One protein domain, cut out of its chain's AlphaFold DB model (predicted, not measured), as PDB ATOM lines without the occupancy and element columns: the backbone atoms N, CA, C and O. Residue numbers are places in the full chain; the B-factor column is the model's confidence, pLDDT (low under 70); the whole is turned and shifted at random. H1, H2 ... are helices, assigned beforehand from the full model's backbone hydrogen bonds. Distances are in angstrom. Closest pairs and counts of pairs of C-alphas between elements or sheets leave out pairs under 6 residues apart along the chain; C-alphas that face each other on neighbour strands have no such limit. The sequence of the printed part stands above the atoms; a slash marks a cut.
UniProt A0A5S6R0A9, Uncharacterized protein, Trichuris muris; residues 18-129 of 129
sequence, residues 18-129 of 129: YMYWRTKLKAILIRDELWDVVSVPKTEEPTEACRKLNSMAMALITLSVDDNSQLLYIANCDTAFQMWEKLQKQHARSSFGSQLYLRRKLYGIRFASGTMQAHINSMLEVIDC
ATOM      1  N   TYR A  18     -36.036 -27.665 -25.176       83.12
ATOM      2  CA  TYR A  18     -36.989 -27.086 -24.221       83.12
ATOM      3  C   TYR A  18     -36.973 -25.554 -24.176       83.12
ATOM      4  O   TYR A  18     -38.034 -24.940 -24.147       83.12
ATOM      5  N   MET A  19     -35.801 -24.909 -24.220       81.06
ATOM      6  CA  MET A  19     -35.718 -23.440 -24.189       81.06
ATOM      7  C   MET A  19     -36.380 -22.784 -25.409       81.06
ATOM      8  O   MET A  19     -37.124 -21.811 -25.267       81.06
ATOM      9  N   TYR A  20     -36.151 -23.335 -26.602       83.31
ATOM     10  CA  TYR A  20     -36.758 -22.849 -27.840       83.31
ATOM     11  C   TYR A  20     -38.258 -23.135 -27.871       83.31
ATOM     12  O   TYR A  20     -39.052 -22.236 -28.153       83.31
ATOM     13  N   TRP A  21     -38.644 -24.364 -27.521       88.69
ATOM     14  CA  TRP A  21     -40.038 -24.778 -27.421       88.69
ATOM     15  C   TRP A  21     -40.814 -23.899 -26.439       88.69
ATOM     16  O   TRP A  21     -41.827 -23.315 -26.810       88.69
ATOM     17  N   ARG A  22     -40.292 -23.705 -25.221       87.94
ATOM     18  CA  ARG A  22     -40.917 -22.889 -24.169       87.94
ATOM     19  C   ARG A  22     -41.128 -21.458 -24.638       87.94
ATOM     20  O   ARG A  22     -42.174 -20.877 -24.370       87.94
ATOM     21  N   THR A  23     -40.139 -20.887 -25.323       87.00
ATOM     22  CA  THR A  23     -40.208 -19.510 -25.823       87.00
ATOM     23  C   THR A  23     -41.290 -19.366 -26.892       87.00
ATOM     24  O   THR A  23     -42.127 -18.470 -26.794       87.00
ATOM     25  N   LYS A  24     -41.329 -20.277 -27.874       87.81
ATOM     26  CA  LYS A  24     -42.350 -20.277 -28.931       87.81
ATOM     27  C   LYS A  24     -43.750 -20.542 -28.381       87.81
ATOM     28  O   LYS A  24     -44.679 -19.806 -28.696       87.81
ATOM     29  N   LEU A  25     -43.896 -21.557 -27.534       89.56
ATOM     30  CA  LEU A  25     -45.189 -21.930 -26.975       89.56
ATOM     31  C   LEU A  25     -45.744 -20.837 -26.061       89.56
ATOM     32  O   LEU A  25     -46.927 -20.528 -26.130       89.56
ATOM     33  N   LYS A  26     -44.887 -20.179 -25.270       89.62
ATOM     34  CA  LYS A  26     -45.284 -19.000 -24.494       89.62
ATOM     35  C   LYS A  26     -45.812 -17.879 -25.393       89.62
ATOM     36  O   LYS A  26     -46.820 -17.274 -25.051       89.62
ATOM     37  N   ALA A  27     -45.168 -17.607 -26.528       88.12
ATOM     38  CA  ALA A  27     -45.636 -16.582 -27.463       88.12
ATOM     39  C   ALA A  27     -47.024 -16.915 -28.042       88.12
ATOM     40  O   ALA A  27     -47.876 -16.034 -28.120       88.12
ATOM     41  N   ILE A  28     -47.273 -18.185 -28.373       88.75
ATOM     42  CA  ILE A  28     -48.582 -18.651 -28.857       88.75
ATOM     43  C   ILE A  28     -49.649 -18.518 -27.767       88.75
ATOM     44  O   ILE A  28     -50.713 -17.963 -28.014       88.75
ATOM     45  N   LEU A  29     -49.344 -18.948 -26.540       88.75
ATOM     46  CA  LEU A  29     -50.268 -18.833 -25.411       88.75
ATOM     47  C   LEU A  29     -50.588 -17.374 -25.060       88.75
ATOM     48  O   LEU A  29     -51.699 -17.094 -24.629       88.75
ATOM     49  N   ILE A  30     -49.646 -16.442 -25.241       88.94
ATOM     50  CA  ILE A  30     -49.904 -15.004 -25.072       88.94
ATOM     51  C   ILE A  30     -50.812 -14.484 -26.189       88.94
ATOM     52  O   ILE A  30     -51.776 -13.783 -25.898       88.94
ATOM     53  N   ARG A  31     -50.525 -14.831 -27.451       88.31
ATOM     54  CA  ARG A  31     -51.337 -14.415 -28.605       88.31
ATOM     55  C   ARG A  31     -52.792 -14.866 -28.471       88.31
ATOM     56  O   ARG A  31     -53.688 -14.114 -28.831       88.31
ATOM     57  N   ASP A  32     -53.002 -16.071 -27.956       86.81
ATOM     58  CA  ASP A  32     -54.328 -16.674 -27.819       86.81
ATOM     59  C   ASP A  32     -55.003 -16.316 -26.472       86.81
ATOM     60  O   ASP A  32     -56.049 -16.872 -26.150       86.81
ATOM     61  N   GLU A  33     -54.413 -15.411 -25.675       87.06
ATOM     62  CA  GLU A  33     -54.903 -14.983 -24.347       87.06
ATOM     63  C   GLU A  33     -55.058 -16.137 -23.327       87.06
ATOM     64  O   GLU A  33     -55.853 -16.094 -22.390       87.06
ATOM     65  N   LEU A  34     -54.252 -17.191 -23.480       88.38
ATOM     66  CA  LEU A  34     -54.252 -18.393 -22.636       88.38
ATOM     67  C   LEU A  34     -53.156 -18.383 -21.560       88.38
ATOM     68  O   LEU A  34     -53.146 -19.246 -20.678       88.38
ATOM     69  N   TRP A  35     -52.216 -17.433 -21.619       88.69
ATOM     70  CA  TRP A  35     -51.047 -17.398 -20.731       88.69
ATOM     71  C   TRP A  35     -51.412 -17.313 -19.240       88.69
ATOM     72  O   TRP A  35     -50.783 -17.963 -18.402       88.69
ATOM     73  N   ASP A  36     -52.457 -16.571 -18.890       85.00
ATOM     74  CA  ASP A  36     -52.871 -16.408 -17.492       85.00
ATOM     75  C   ASP A  36     -53.391 -17.719 -16.887       85.00
ATOM     76  O   ASP A  36     -53.243 -17.970 -15.693       85.00
ATOM     77  N   VAL A  37     -53.925 -18.613 -17.724       85.25
ATOM     78  CA  VAL A  37     -54.439 -19.922 -17.300       85.25
ATOM     79  C   VAL A  37     -53.317 -20.918 -17.005       85.25
ATOM     80  O   VAL A  37     -53.475 -21.783 -16.147       85.25
ATOM     81  N   VAL A  38     -52.180 -20.805 -17.697       87.00
ATOM     82  CA  VAL A  38     -51.022 -21.695 -17.497       87.00
ATOM     83  C   VAL A  38     -50.018 -21.166 -16.478       87.00
ATOM     84  O   VAL A  38     -49.184 -21.932 -16.003       87.00
ATOM     85  N   SER A  39     -50.050 -19.866 -16.171       80.31
ATOM     86  CA  SER A  39     -49.034 -19.214 -15.336       80.31
ATOM     87  C   SER A  39     -49.420 -19.101 -13.866       80.31
ATOM     88  O   SER A  39     -48.528 -19.075 -13.018       80.31
ATOM     89  N   VAL A  40     -50.718 -19.074 -13.553       79.50
ATOM     90  CA  VAL A  40     -51.213 -18.901 -12.185       79.50
ATOM     91  C   VAL A  40     -52.069 -20.105 -11.777       79.50
ATOM     92  O   VAL A  40     -53.003 -20.460 -12.498       79.50
ATOM     93  N   PRO A  41     -51.801 -20.729 -10.614       73.88
ATOM     94  CA  PRO A  41     -52.687 -21.748 -10.073       73.88
ATOM     95  C   PRO A  41     -54.015 -21.095  -9.677       73.88
ATOM     96  O   PRO A  41     -54.060 -20.218  -8.810       73.88
ATOM     97  N   LYS A  42     -55.113 -21.502 -10.317       71.06
ATOM     98  CA  LYS A  42     -56.438 -20.984  -9.960       71.06
ATOM     99  C   LYS A  42     -56.848 -21.534  -8.598       71.06
ATOM    100  O   LYS A  42     -56.891 -22.742  -8.398       71.06
ATOM    101  N   THR A  43     -57.091 -20.612  -7.668       60.03
ATOM    102  CA  THR A  43     -57.441 -20.893  -6.263       60.03
ATOM    103  C   THR A  43     -58.962 -20.888  -6.044       60.03
ATOM    104  O   THR A  43     -59.438 -21.313  -4.999       60.03
ATOM    105  N   GLU A  44     -59.731 -20.439  -7.037       64.25
ATOM    106  CA  GLU A  44     -61.191 -20.311  -6.975       64.25
ATOM    107  C   GLU A  44     -61.893 -21.327  -7.885       64.25
ATOM    108  O   GLU A  44     -61.317 -21.786  -8.878       64.25
ATOM    109  N   GLU A  45     -63.152 -21.635  -7.553       68.75
ATOM    110  CA  GLU A  45     -64.031 -22.500  -8.343       68.75
ATOM    111  C   GLU A  45     -64.083 -22.025  -9.806       68.75
ATOM    112  O   GLU A  45     -64.519 -20.902 -10.094       68.75
ATOM    113  N   PRO A  46     -63.616 -22.842 -10.765       70.50
ATOM    114  CA  PRO A  46     -63.466 -22.406 -12.139       70.50
ATOM    115  C   PRO A  46     -64.835 -22.193 -12.792       70.50
ATOM    116  O   PRO A  46     -65.606 -23.129 -12.989       70.50
ATOM    117  N   THR A  47     -65.112 -20.961 -13.223       79.25
ATOM    118  CA  THR A  47     -66.265 -20.661 -14.086       79.25
ATOM    119  C   THR A  47     -66.198 -21.481 -15.384       79.25
ATOM    120  O   THR A  47     -65.113 -21.798 -15.875       79.25
ATOM    121  N   GLU A  48     -67.336 -21.755 -16.026       81.19
ATOM    122  CA  GLU A  48     -67.393 -22.516 -17.288       81.19
ATOM    123  C   GLU A  48     -66.474 -21.936 -18.389       81.19
ATOM    124  O   GLU A  48     -65.806 -22.677 -19.110       81.19
ATOM    125  N   ALA A  49     -66.365 -20.604 -18.481       81.81
ATOM    126  CA  ALA A  49     -65.435 -19.927 -19.391       81.81
ATOM    127  C   ALA A  49     -63.962 -20.232 -19.057       81.81
ATOM    128  O   ALA A  49     -63.162 -20.529 -19.943       81.81
ATOM    129  N   CYS A  50     -63.616 -20.234 -17.768       80.88
ATOM    130  CA  CYS A  50     -62.293 -20.609 -17.282       80.88
ATOM    131  C   CYS A  50     -61.964 -22.072 -17.619       80.88
ATOM    132  O   CYS A  50     -60.844 -22.358 -18.046       80.88
ATOM    133  N   ARG A  51     -62.936 -22.984 -17.481       83.75
ATOM    134  CA  ARG A  51     -62.763 -24.397 -17.837       83.75
ATOM    135  C   ARG A  51     -62.455 -24.568 -19.324       83.75
ATOM    136  O   ARG A  51     -61.524 -25.291 -19.663       83.75
ATOM    137  N   LYS A  52     -63.167 -23.847 -20.199       87.31
ATOM    138  CA  LYS A  52     -62.917 -23.866 -21.651       87.31
ATOM    139  C   LYS A  52     -61.515 -23.374 -22.012       87.31
ATOM    140  O   LYS A  52     -60.827 -24.047 -22.775       87.31
ATOM    141  N   LEU A  53     -61.073 -22.251 -21.440       87.62
ATOM    142  CA  LEU A  53     -59.718 -21.731 -21.674       87.62
ATOM    143  C   LEU A  53     -58.644 -22.702 -21.160       87.62
ATOM    144  O   LEU A  53     -57.641 -22.922 -21.833       87.62
ATOM    145  N   ASN A  54     -58.878 -23.348 -20.010       87.81
ATOM    146  CA  ASN A  54     -57.988 -24.388 -19.495       87.81
ATOM    147  C   ASN A  54     -57.905 -25.582 -20.454       87.81
ATOM    148  O   ASN A  54     -56.804 -25.978 -20.818       87.81
ATOM    149  N   SER A  55     -59.033 -26.109 -20.935       88.38
ATOM    150  CA  SER A  55     -59.036 -27.204 -21.913       88.38
ATOM    151  C   SER A  55     -58.330 -26.830 -23.219       88.38
ATOM    152  O   SER A  55     -57.596 -27.649 -23.770       88.38
ATOM    153  N   MET A  56     -58.498 -25.594 -23.698       88.81
ATOM    154  CA  MET A  56     -57.815 -25.108 -24.899       88.81
ATOM    155  C   MET A  56     -56.298 -25.037 -24.693       88.81
ATOM    156  O   MET A  56     -55.541 -25.524 -25.532       88.81
ATOM    157  N   ALA A  57     -55.850 -24.513 -23.551       89.94
ATOM    158  CA  ALA A  57     -54.435 -24.468 -23.202       89.94
ATOM    159  C   ALA A  57     -53.833 -25.874 -23.025       89.94
ATOM    160  O   ALA A  57     -52.733 -26.127 -23.512       89.94
ATOM    161  N   MET A  58     -54.557 -26.806 -22.393       90.44
ATOM    162  CA  MET A  58     -54.136 -28.209 -22.277       90.44
ATOM    163  C   MET A  58     -53.959 -28.849 -23.655       90.44
ATOM    164  O   MET A  58     -52.923 -29.452 -23.917       90.44
ATOM    165  N   ALA A  59     -54.932 -28.678 -24.557       89.50
ATOM    166  CA  ALA A  59     -54.850 -29.208 -25.913       89.50
ATOM    167  C   ALA A  59     -53.640 -28.641 -26.669       89.50
ATOM    168  O   ALA A  59     -52.900 -29.390 -27.298       89.50
ATOM    169  N   LEU A  60     -53.399 -27.333 -26.559       89.19
ATOM    170  CA  LEU A  60     -52.285 -26.664 -27.226       89.19
ATOM    171  C   LEU A  60     -50.929 -27.161 -26.694       89.19
ATOM    172  O   LEU A  60     -50.034 -27.462 -27.483       89.19
ATOM    173  N   ILE A  61     -50.793 -27.332 -25.374       89.62
ATOM    174  CA  ILE A  61     -49.600 -27.936 -24.766       89.62
ATOM    175  C   ILE A  61     -49.409 -29.364 -25.289       89.62
ATOM    176  O   ILE A  61     -48.327 -29.662 -25.790       89.62
ATOM    177  N   THR A  62     -50.439 -30.214 -25.245       88.62
ATOM    178  CA  THR A  62     -50.374 -31.609 -25.721       88.62
ATOM    179  C   THR A  62     -50.003 -31.707 -27.200       88.62
ATOM    180  O   THR A  62     -49.166 -32.521 -27.560       88.62
ATOM    181  N   LEU A  63     -50.550 -30.851 -28.065       87.19
ATOM    182  CA  LEU A  63     -50.234 -30.856 -29.501       87.19
ATOM    183  C   LEU A  63     -48.816 -30.357 -29.819       87.19
ATOM    184  O   LEU A  63     -48.346 -30.493 -30.947       87.19
ATOM    185  N   SER A  64     -48.139 -29.747 -28.846       85.44
ATOM    186  CA  SER A  64     -46.800 -29.183 -29.014       85.44
ATOM    187  C   SER A  64     -45.674 -30.076 -28.475       85.44
ATOM    188  O   SER A  64     -44.501 -29.716 -28.604       85.44
ATOM    189  N   VAL A  65     -45.994 -31.217 -27.860       85.06
ATOM    190  CA  VAL A  65     -45.020 -32.201 -27.356       85.06
ATOM    191  C   VAL A  65     -44.934 -33.413 -28.276       85.06
ATOM    192  O   VAL A  65     -45.914 -33.788 -28.904       85.06
ATOM    193  N   ASP A  66     -43.751 -34.025 -28.342       80.62
ATOM    194  CA  ASP A  66     -43.556 -35.292 -29.050       80.62
ATOM    195  C   ASP A  66     -44.156 -36.480 -28.269       80.62
ATOM    196  O   ASP A  66     -44.044 -36.547 -27.034       80.62
ATOM    197  N   ASP A  67     -44.745 -37.436 -28.994       68.19
ATOM    198  CA  ASP A  67     -45.525 -38.556 -28.436       68.19
ATOM    199  C   ASP A  67     -44.684 -39.540 -27.600       68.19
ATOM    200  O   ASP A  67     -45.205 -40.220 -26.716       68.19
ATOM    201  N   ASN A  68     -43.368 -39.613 -27.821       67.88
ATOM    202  CA  ASN A  68     -42.565 -40.740 -27.337       67.88
ATOM    203  C   ASN A  68     -42.195 -40.715 -25.844       67.88
ATOM    204  O   ASN A  68     -41.904 -41.761 -25.268       67.88
ATOM    205  N   SER A  69     -42.137 -39.553 -25.189       68.69
ATOM    206  CA  SER A  69     -41.684 -39.491 -23.781       68.69
ATOM    207  C   SER A  69     -42.248 -38.329 -22.979       68.69
ATOM    208  O   SER A  69     -42.449 -38.447 -21.772       68.69
ATOM    209  N   GLN A  70     -42.516 -37.201 -23.634       74.69
ATOM    210  CA  GLN A  70     -42.973 -35.995 -22.952       74.69
ATOM    211  C   GLN A  70     -44.451 -36.097 -22.566       74.69
ATOM    212  O   GLN A  70     -44.842 -35.630 -21.494       74.69
ATOM    213  N   LEU A  71     -45.247 -36.783 -23.394       81.31
ATOM    214  CA  LEU A  71     -46.683 -36.953 -23.197       81.31
ATOM    215  C   LEU A  71     -47.020 -37.737 -21.915       81.31
ATOM    216  O   LEU A  71     -47.929 -37.365 -21.177       81.31
ATOM    217  N   LEU A  72     -46.216 -38.751 -21.577       83.00
ATOM    218  CA  LEU A  72     -46.365 -39.536 -20.342       83.00
ATOM    219  C   LEU A  72     -46.253 -38.680 -19.073       83.00
ATOM    220  O   LEU A  72     -46.907 -38.967 -18.071       83.00
ATOM    221  N   TYR A  73     -45.449 -37.611 -19.094       79.62
ATOM    222  CA  TYR A  73     -45.316 -36.742 -17.927       79.62
ATOM    223  C   TYR A  73     -46.575 -35.910 -17.693       79.62
ATOM    224  O   TYR A  73     -46.949 -35.704 -16.539       79.62
ATOM    225  N   ILE A  74     -47.230 -35.453 -18.755       86.06
ATOM    226  CA  ILE A  74     -48.397 -34.565 -18.679       86.06
ATOM    227  C   ILE A  74     -49.738 -35.311 -18.677       86.06
ATOM    228  O   ILE A  74     -50.747 -34.704 -18.343       86.06
ATOM    229  N   ALA A  75     -49.756 -36.613 -18.984       84.06
ATOM    230  CA  ALA A  75     -50.978 -37.420 -19.071       84.06
ATOM    231  C   ALA A  75     -51.808 -37.454 -17.771       84.06
ATOM    232  O   ALA A  75     -53.026 -37.553 -17.827       84.06
ATOM    233  N   ASN A  76     -51.154 -37.333 -16.612       84.31
ATOM    234  CA  ASN A  76     -51.805 -37.348 -15.294       84.31
ATOM    235  C   ASN A  76     -52.046 -35.937 -14.725       84.31
ATOM    236  O   ASN A  76     -52.110 -35.779 -13.508       84.31
ATOM    237  N   CYS A  77     -52.044 -34.896 -15.560       87.00
ATOM    238  CA  CYS A  77     -52.285 -33.521 -15.125       87.00
ATOM    239  C   CYS A  77     -53.715 -33.092 -15.464       87.00
ATOM    240  O   CYS A  77     -54.151 -33.224 -16.604       87.00
ATOM    241  N   ASP A  78     -54.400 -32.492 -14.493       86.06
ATOM    242  CA  ASP A  78     -55.808 -32.088 -14.616       86.06
ATOM    243  C   ASP A  78     -55.968 -30.641 -15.110       86.06
ATOM    244  O   ASP A  78     -57.054 -30.203 -15.494       86.06
ATOM    245  N   THR A  79     -54.881 -29.862 -15.090       88.12
ATOM    246  CA  THR A  79     -54.888 -28.447 -15.481       88.12
ATOM    247  C   THR A  79     -53.709 -28.093 -16.374       88.12
ATOM    248  O   THR A  79     -52.616 -28.653 -16.252       88.12
ATOM    249  N   ALA A  80     -53.907 -27.096 -17.238       89.06
ATOM    250  CA  ALA A  80     -52.858 -26.577 -18.107       89.06
ATOM    251  C   ALA A  80     -51.675 -26.021 -17.293       89.06
ATOM    252  O   ALA A  80     -50.518 -26.201 -17.675       89.06
ATOM    253  N   PHE A  81     -51.962 -25.422 -16.130       90.19
ATOM    254  CA  PHE A  81     -50.957 -24.996 -15.155       90.19
ATOM    255  C   PHE A  81     -50.069 -26.163 -14.700       90.19
ATOM    256  O   PHE A  81     -48.846 -26.082 -14.798       90.19
ATOM    257  N   GLN A  82     -50.665 -27.276 -14.254       90.12
ATOM    258  CA  GLN A  82     -49.906 -28.452 -13.816       90.12
ATOM    259  C   GLN A  82     -49.053 -29.034 -14.948       90.12
ATOM    260  O   GLN A  82     -47.897 -29.389 -14.718       90.12
ATOM    261  N   MET A  83     -49.592 -29.106 -16.171       91.19
ATOM    262  CA  MET A  83     -48.840 -29.578 -17.338       91.19
ATOM    263  C   MET A  83     -47.609 -28.699 -17.591       91.19
ATOM    264  O   MET A  83     -46.494 -29.210 -17.717       91.19
ATOM    265  N   TRP A  84     -47.802 -27.376 -17.614       91.31
ATOM    266  CA  TRP A  84     -46.731 -26.403 -17.830       91.31
ATOM    267  C   TRP A  84     -45.660 -26.472 -16.735       91.31
ATOM    268  O   TRP A  84     -44.464 -26.554 -17.030       91.31
ATOM    269  N   GLU A  85     -46.081 -26.505 -15.471       90.50
ATOM    270  CA  GLU A  85     -45.188 -26.574 -14.315       90.50
ATOM    271  C   GLU A  85     -44.358 -27.867 -14.315       90.50
ATOM    272  O   GLU A  85     -43.147 -27.847 -14.072       90.50
ATOM    273  N   LYS A  86     -44.982 -29.005 -14.630       89.19
ATOM    274  CA  LYS A  86     -44.319 -30.310 -14.635       89.19
ATOM    275  C   LYS A  86     -43.277 -30.418 -15.743       89.19
ATOM    276  O   LYS A  86     -42.161 -30.874 -15.480       89.19
ATOM    277  N   LEU A  87     -43.591 -29.928 -16.946       87.75
ATOM    278  CA  LEU A  87     -42.619 -29.826 -18.039       87.75
ATOM    279  C   LEU A  87     -41.455 -28.906 -17.650       87.75
ATOM    280  O   LEU A  87     -40.293 -29.256 -17.860       87.75
ATOM    281  N   GLN A  88     -41.735 -27.768 -17.011       87.25
ATOM    282  CA  GLN A  88     -40.691 -26.862 -16.534       87.25
ATOM    283  C   GLN A  88     -39.769 -27.513 -15.504       87.25
ATOM    284  O   GLN A  88     -38.550 -27.429 -15.644       87.25
ATOM    285  N   LYS A  89     -40.323 -28.193 -14.497       85.81
ATOM    286  CA  LYS A  89     -39.538 -28.891 -13.470       85.81
ATOM    287  C   LYS A  89     -38.665 -29.989 -14.076       85.81
ATOM    288  O   LYS A  89     -37.492 -30.098 -13.715       85.81
ATOM    289  N   GLN A  90     -39.202 -30.762 -15.018       83.31
ATOM    290  CA  GLN A  90     -38.472 -31.868 -15.633       83.31
ATOM    291  C   GLN A  90     -37.268 -31.383 -16.450       83.31
ATOM    292  O   GLN A  90     -36.147 -31.864 -16.268       83.31
ATOM    293  N   HIS A  91     -37.469 -30.375 -17.298       80.25
ATOM    294  CA  HIS A  91     -36.398 -29.833 -18.134       80.25
ATOM    295  C   HIS A  91     -35.429 -28.926 -17.363       80.25
ATOM    296  O   HIS A  91     -34.242 -28.869 -17.691       80.25
ATOM    297  N   ALA A  92     -35.869 -28.279 -16.279       75.00
ATOM    298  CA  ALA A  92     -34.975 -27.566 -15.360       75.00
ATOM    299  C   ALA A  92     -34.027 -28.528 -14.623       75.00
ATOM    300  O   ALA A  92     -32.826 -28.270 -14.529       75.00
ATOM    301  N   ARG A  93     -34.535 -29.672 -14.145       66.69
ATOM    302  CA  ARG A  93     -33.710 -30.698 -13.490       66.69
ATOM    303  C   ARG A  93     -32.715 -31.325 -14.463       66.69
ATOM    304  O   ARG A  93     -31.548 -31.490 -14.106       66.69
ATOM    305  N   SER A  94     -33.174 -31.635 -15.678       65.94
ATOM    306  CA  SER A  94     -32.315 -32.150 -16.744       65.94
ATOM    307  C   SER A  94     -31.192 -31.163 -17.053       65.94
ATOM    308  O   SER A  94     -30.030 -31.535 -16.945       65.94
ATOM    309  N   SER A  95     -31.505 -29.888 -17.311       67.19
ATOM    310  CA  SER A  95     -30.517 -28.873 -17.712       67.19
ATOM    311  C   SER A  95     -29.487 -28.531 -16.633       67.19
ATOM    312  O   SER A  95     -28.306 -28.441 -16.945       67.19
ATOM    313  N   PHE A  96     -29.874 -28.387 -15.362       65.06
ATOM    314  CA  PHE A  96     -28.906 -28.040 -14.315       65.06
ATOM    315  C   PHE A  96     -27.950 -29.197 -13.985       65.06
ATOM    316  O   PHE A  96     -26.738 -29.000 -13.883       65.06
ATOM    317  N   GLY A  97     -28.484 -30.415 -13.837       69.19
ATOM    318  CA  GLY A  97     -27.682 -31.600 -13.525       69.19
ATOM    319  C   GLY A  97     -26.725 -31.969 -14.657       69.19
ATOM    320  O   GLY A  97     -25.546 -32.218 -14.405       69.19
ATOM    321  N   SER A  98     -27.210 -31.933 -15.902       70.50
ATOM    322  CA  SER A  98     -26.380 -32.179 -17.086       70.50
ATOM    323  C   SER A  98     -25.332 -31.083 -17.279       70.50
ATOM    324  O   SER A  98     -24.160 -31.410 -17.412       70.50
ATOM    325  N   GLN A  99     -25.676 -29.794 -17.160       74.06
ATOM    326  CA  GLN A  99     -24.686 -28.709 -17.254       74.06
ATOM    327  C   GLN A  99     -23.596 -28.804 -16.180       74.06
ATOM    328  O   GLN A  99     -22.422 -28.578 -16.474       74.06
ATOM    329  N   LEU A 100     -23.949 -29.138 -14.934       78.94
ATOM    330  CA  LEU A 100     -22.966 -29.309 -13.866       78.94
ATOM    331  C   LEU A 100     -22.073 -30.531 -14.110       78.94
ATOM    332  O   LEU A 100     -20.865 -30.454 -13.886       78.94
ATOM    333  N   TYR A 101     -22.648 -31.641 -14.574       80.25
ATOM    334  CA  TYR A 101     -21.898 -32.833 -14.958       80.25
ATOM    335  C   TYR A 101     -20.920 -32.534 -16.099       80.25
ATOM    336  O   TYR A 101     -19.733 -32.820 -15.962       80.25
ATOM    337  N   LEU A 102     -21.385 -31.878 -17.166       80.69
ATOM    338  CA  LEU A 102     -20.558 -31.477 -18.303       80.69
ATOM    339  C   LEU A 102     -19.446 -30.516 -17.877       80.69
ATOM    340  O   LEU A 102     -18.293 -30.734 -18.233       80.69
ATOM    341  N   ARG A 103     -19.739 -29.520 -17.030       82.38
ATOM    342  CA  ARG A 103     -18.711 -28.631 -16.460       82.38
ATOM    343  C   ARG A 103     -17.677 -29.401 -15.646       82.38
ATOM    344  O   ARG A 103     -16.487 -29.185 -15.829       82.38
ATOM    345  N   ARG A 104     -18.103 -30.304 -14.757       85.69
ATOM    346  CA  ARG A 104     -17.180 -31.132 -13.959       85.69
ATOM    347  C   ARG A 104     -16.316 -32.023 -14.845       85.69
ATOM    348  O   ARG A 104     -15.120 -32.119 -14.596       85.69
ATOM    349  N   LYS A 105     -16.905 -32.639 -15.873       84.00
ATOM    350  CA  LYS A 105     -16.189 -33.475 -16.839       84.00
ATOM    351  C   LYS A 105     -15.177 -32.638 -17.619       84.00
ATOM    352  O   LYS A 105     -14.011 -33.000 -17.628       84.00
ATOM    353  N   LEU A 106     -15.582 -31.483 -18.150       84.31
ATOM    354  CA  LEU A 106     -14.714 -30.550 -18.874       84.31
ATOM    355  C   LEU A 106     -13.531 -30.074 -18.018       84.31
ATOM    356  O   LEU A 106     -12.388 -30.195 -18.442       84.31
ATOM    357  N   TYR A 107     -13.778 -29.604 -16.790       84.81
ATOM    358  CA  TYR A 107     -12.709 -29.186 -15.872       84.81
ATOM    359  C   TYR A 107     -11.836 -30.354 -15.379       84.81
ATOM    360  O   TYR A 107     -10.718 -30.136 -14.911       84.81
ATOM    361  N   GLY A 108     -12.337 -31.588 -15.471       83.12
ATOM    362  CA  GLY A 108     -11.589 -32.808 -15.180       83.12
ATOM    363  C   GLY A 108     -10.655 -33.248 -16.312       83.12
ATOM    364  O   GLY A 108      -9.711 -33.992 -16.047       83.12
ATOM    365  N   ILE A 109     -10.868 -32.779 -17.548       84.12
ATOM    366  CA  ILE A 109      -9.999 -33.077 -18.694       84.12
ATOM    367  C   ILE A 109      -8.709 -32.270 -18.538       84.12
ATOM    368  O   ILE A 109      -8.621 -31.097 -18.895       84.12
ATOM    369  N   ARG A 110      -7.683 -32.908 -17.975       81.00
ATOM    370  CA  ARG A 110      -6.331 -32.351 -17.881       81.00
ATOM    371  C   ARG A 110      -5.484 -32.853 -19.038       81.00
ATOM    372  O   ARG A 110      -5.564 -34.023 -19.407       81.00
ATOM    373  N   PHE A 111      -4.651 -31.977 -19.594       78.62
ATOM    374  CA  PHE A 111      -3.648 -32.379 -20.574       78.62
ATOM    375  C   PHE A 111      -2.607 -33.261 -19.878       78.62
ATOM    376  O   PHE A 111      -1.760 -32.765 -19.138       78.62
ATOM    377  N   ALA A 112      -2.733 -34.576 -20.045       74.88
ATOM    378  CA  ALA A 112      -1.845 -35.549 -19.416       74.88
ATOM    379  C   ALA A 112      -0.678 -35.925 -20.340       74.88
ATOM    380  O   ALA A 112       0.469 -35.955 -19.907       74.88
ATOM    381  N   SER A 113      -0.968 -36.203 -21.613       74.25
ATOM    382  CA  SER A 113       0.007 -36.580 -22.640       74.25
ATOM    383  C   SER A 113      -0.643 -36.571 -24.035       74.25
ATOM    384  O   SER A 113      -1.866 -36.483 -24.154       74.25
ATOM    385  N   GLY A 114       0.165 -36.662 -25.098       82.38
ATOM    386  CA  GLY A 114      -0.307 -36.691 -26.490       82.38
ATOM    387  C   GLY A 114      -0.229 -35.336 -27.198       82.38
ATOM    388  O   GLY A 114       0.477 -34.429 -26.762       82.38
ATOM    389  N   THR A 115      -0.917 -35.199 -28.333       87.62
ATOM    390  CA  THR A 115      -0.951 -33.942 -29.095       87.62
ATOM    391  C   THR A 115      -2.025 -33.005 -28.548       87.62
ATOM    392  O   THR A 115      -3.092 -33.446 -28.114       87.62
ATOM    393  N   MET A 116      -1.792 -31.689 -28.620       86.88
ATOM    394  CA  MET A 116      -2.819 -30.702 -28.250       86.88
ATOM    395  C   MET A 116      -4.112 -30.870 -29.060       86.88
ATOM    396  O   MET A 116      -5.193 -30.626 -28.539       86.88
ATOM    397  N   GLN A 117      -4.027 -31.350 -30.300       87.44
ATOM    398  CA  GLN A 117      -5.202 -31.605 -31.131       87.44
ATOM    399  C   GLN A 117      -6.081 -32.738 -30.581       87.44
ATOM    400  O   GLN A 117      -7.298 -32.590 -30.530       87.44
ATOM    401  N   ALA A 118      -5.483 -33.831 -30.095       84.56
ATOM    402  CA  ALA A 118      -6.235 -34.907 -29.443       84.56
ATOM    403  C   ALA A 118      -6.915 -34.421 -28.151       84.56
ATOM    404  O   ALA A 118      -8.044 -34.804 -27.849       84.56
ATOM    405  N   HIS A 119      -6.253 -33.525 -27.418       84.56
ATOM    406  CA  HIS A 119      -6.813 -32.911 -26.219       84.56
ATOM    407  C   HIS A 119      -8.003 -31.988 -26.521       84.56
ATOM    408  O   HIS A 119      -9.031 -32.088 -25.855       84.56
ATOM    409  N   ILE A 120      -7.895 -31.143 -27.551       85.56
ATOM    410  CA  ILE A 120      -8.992 -30.279 -28.010       85.56
ATOM    411  C   ILE A 120     -10.185 -31.127 -28.461       85.56
ATOM    412  O   ILE A 120     -11.309 -30.850 -28.055       85.56
ATOM    413  N   ASN A 121      -9.950 -32.201 -29.220       85.50
ATOM    414  CA  ASN A 121     -11.018 -33.104 -29.655       85.50
ATOM    415  C   ASN A 121     -11.738 -33.758 -28.462       85.50
ATOM    416  O   ASN A 121     -12.963 -33.785 -28.434       85.50
ATOM    417  N   SER A 122     -10.999 -34.197 -27.436       83.06
ATOM    418  CA  SER A 122     -11.591 -34.753 -26.209       83.06
ATOM    419  C   SER A 122     -12.441 -33.733 -25.440       83.06
ATOM    420  O   SER A 122     -13.458 -34.103 -24.852       83.06
ATOM    421  N   MET A 123     -12.055 -32.453 -25.440       83.06
ATOM    422  CA  MET A 123     -12.876 -31.389 -24.854       83.06
ATOM    423  C   MET A 123     -14.149 -31.134 -25.667       83.06
ATOM    424  O   MET A 123     -15.212 -30.961 -25.071       83.06
ATOM    425  N   LEU A 124     -14.058 -31.140 -27.000       82.69
ATOM    426  CA  LEU A 124     -15.201 -30.935 -27.896       82.69
ATOM    427  C   LEU A 124     -16.237 -32.063 -27.773       82.69
ATOM    428  O   LEU A 124     -17.418 -31.778 -27.615       82.69
ATOM    429  N   GLU A 125     -15.803 -33.324 -27.680       81.25
ATOM    430  CA  GLU A 125     -16.699 -34.474 -27.464       81.25
ATOM    431  C   GLU A 125     -17.559 -34.357 -26.195       81.25
ATOM    432  O   GLU A 125     -18.658 -34.902 -26.127       81.25
ATOM    433  N   VAL A 126     -17.074 -33.661 -25.162       78.19
ATOM    434  CA  VAL A 126     -17.841 -33.429 -23.929       78.19
ATOM    435  C   VAL A 126     -18.863 -32.309 -24.095       78.19
ATOM    436  O   VAL A 126     -19.876 -32.321 -23.406       78.19
ATOM    437  N   ILE A 127     -18.615 -31.351 -24.982       68.25
ATOM    438  CA  ILE A 127     -19.503 -30.207 -25.219       68.25
ATOM    439  C   ILE A 127     -20.648 -30.585 -26.169       68.25
ATOM    440  O   ILE A 127     -21.745 -30.053 -26.023       68.25
ATOM    441  N   ASP A 128     -20.414 -31.532 -27.077       61.03
ATOM    442  CA  ASP A 128     -21.387 -31.978 -28.083       61.03
ATOM    443  C   ASP A 128     -22.368 -33.072 -27.581       61.03
ATOM    444  O   ASP A 128     -23.124 -33.630 -28.379       61.03
ATOM    445  N   CYS A 129     -22.369 -33.388 -26.274       50.56
ATOM    446  CA  CYS A 129     -23.210 -34.417 -25.629       50.56
ATOM    447  C   CYS A 129     -24.497 -33.875 -24.985       50.56
ATOM    448  O   CYS A 129     -24.447 -32.808 -24.330       50.56
TER     449      CYS A 129
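This is residues 18 to 129 of the 129 residues of an uncharacterized protein of Trichuris muris (UniProt A0A5S6R0A9). One long helix, H5, makes the spine of a rod; H2, H3 and H4 cluster round its first end, H1 runs near H2, H3 and H5, and at the other end of H5 the last helix, H6, folds back along it as a hairpin. H3 reaches beyond the start of H5 and adds to the rod's length. The printed part has 112 residues, with six named helices, H1 to H6 in chain order, and no named strand: all helix. It is only just extended, close to loose, with a radius of gyration of the C-alphas of 20.3 A and spans of 69 by 23 by 23 A.

H5, residues 80 to 108, is 41.8 A long, from C-alpha 80 at (-52.858, -26.577, -18.107) to C-alpha 108 at (-11.589, -32.808, -15.180). H3, residues 48 to 63, measures 22.7 A; H1, residues 18 to 31, 19.6 A; H6, residues 116 to 127, 17.0 A. H2 is residues 35 to 39 and H4 residues 70 to 74. C-alpha 18 is at (-36.989, -27.086, -24.221).

H5 is the hub, touching four helices. It touches H2, closest C-alphas Phe 81 and Val 38 at 4.0 A. It touches H3, Ala 80 to Met 58 at 4.7 A, the same way at a tilt of 36 degrees, only just steep. It touches H4, Met 83 to Ile 74 at 5.2 A. H6 touches it, Met 123 to Leu 106 at 6.3 A, opposite ways at a shallow tilt of 17 degrees. H2 and H3 touch, Val 37 to Asn 54 at 6.1 A. H1 is close to but not clearly touching H5, Tyr 18 to His 91 at 6.7 A. H1 and H6 are apart. Every O i to N i+4 pair is within hydrogen-bond range in H1, H2, H3 and H5; H6 has 7 of 8, and H4 0 of 1, with 2 of 2 O i to N i+3 pairs.

The C-alphas farthest apart, Glu 48 and Gly 114, are 69.2 A apart. The printed part has no cut, and no link is long. Residues 112 to 118, of which 116 to 118 belong to H6, stand free. Mean pLDDT of the printed part is 81.9, under 70 at residues 43 to 45, 67 to 69, 93 to 97 and 127 to 129.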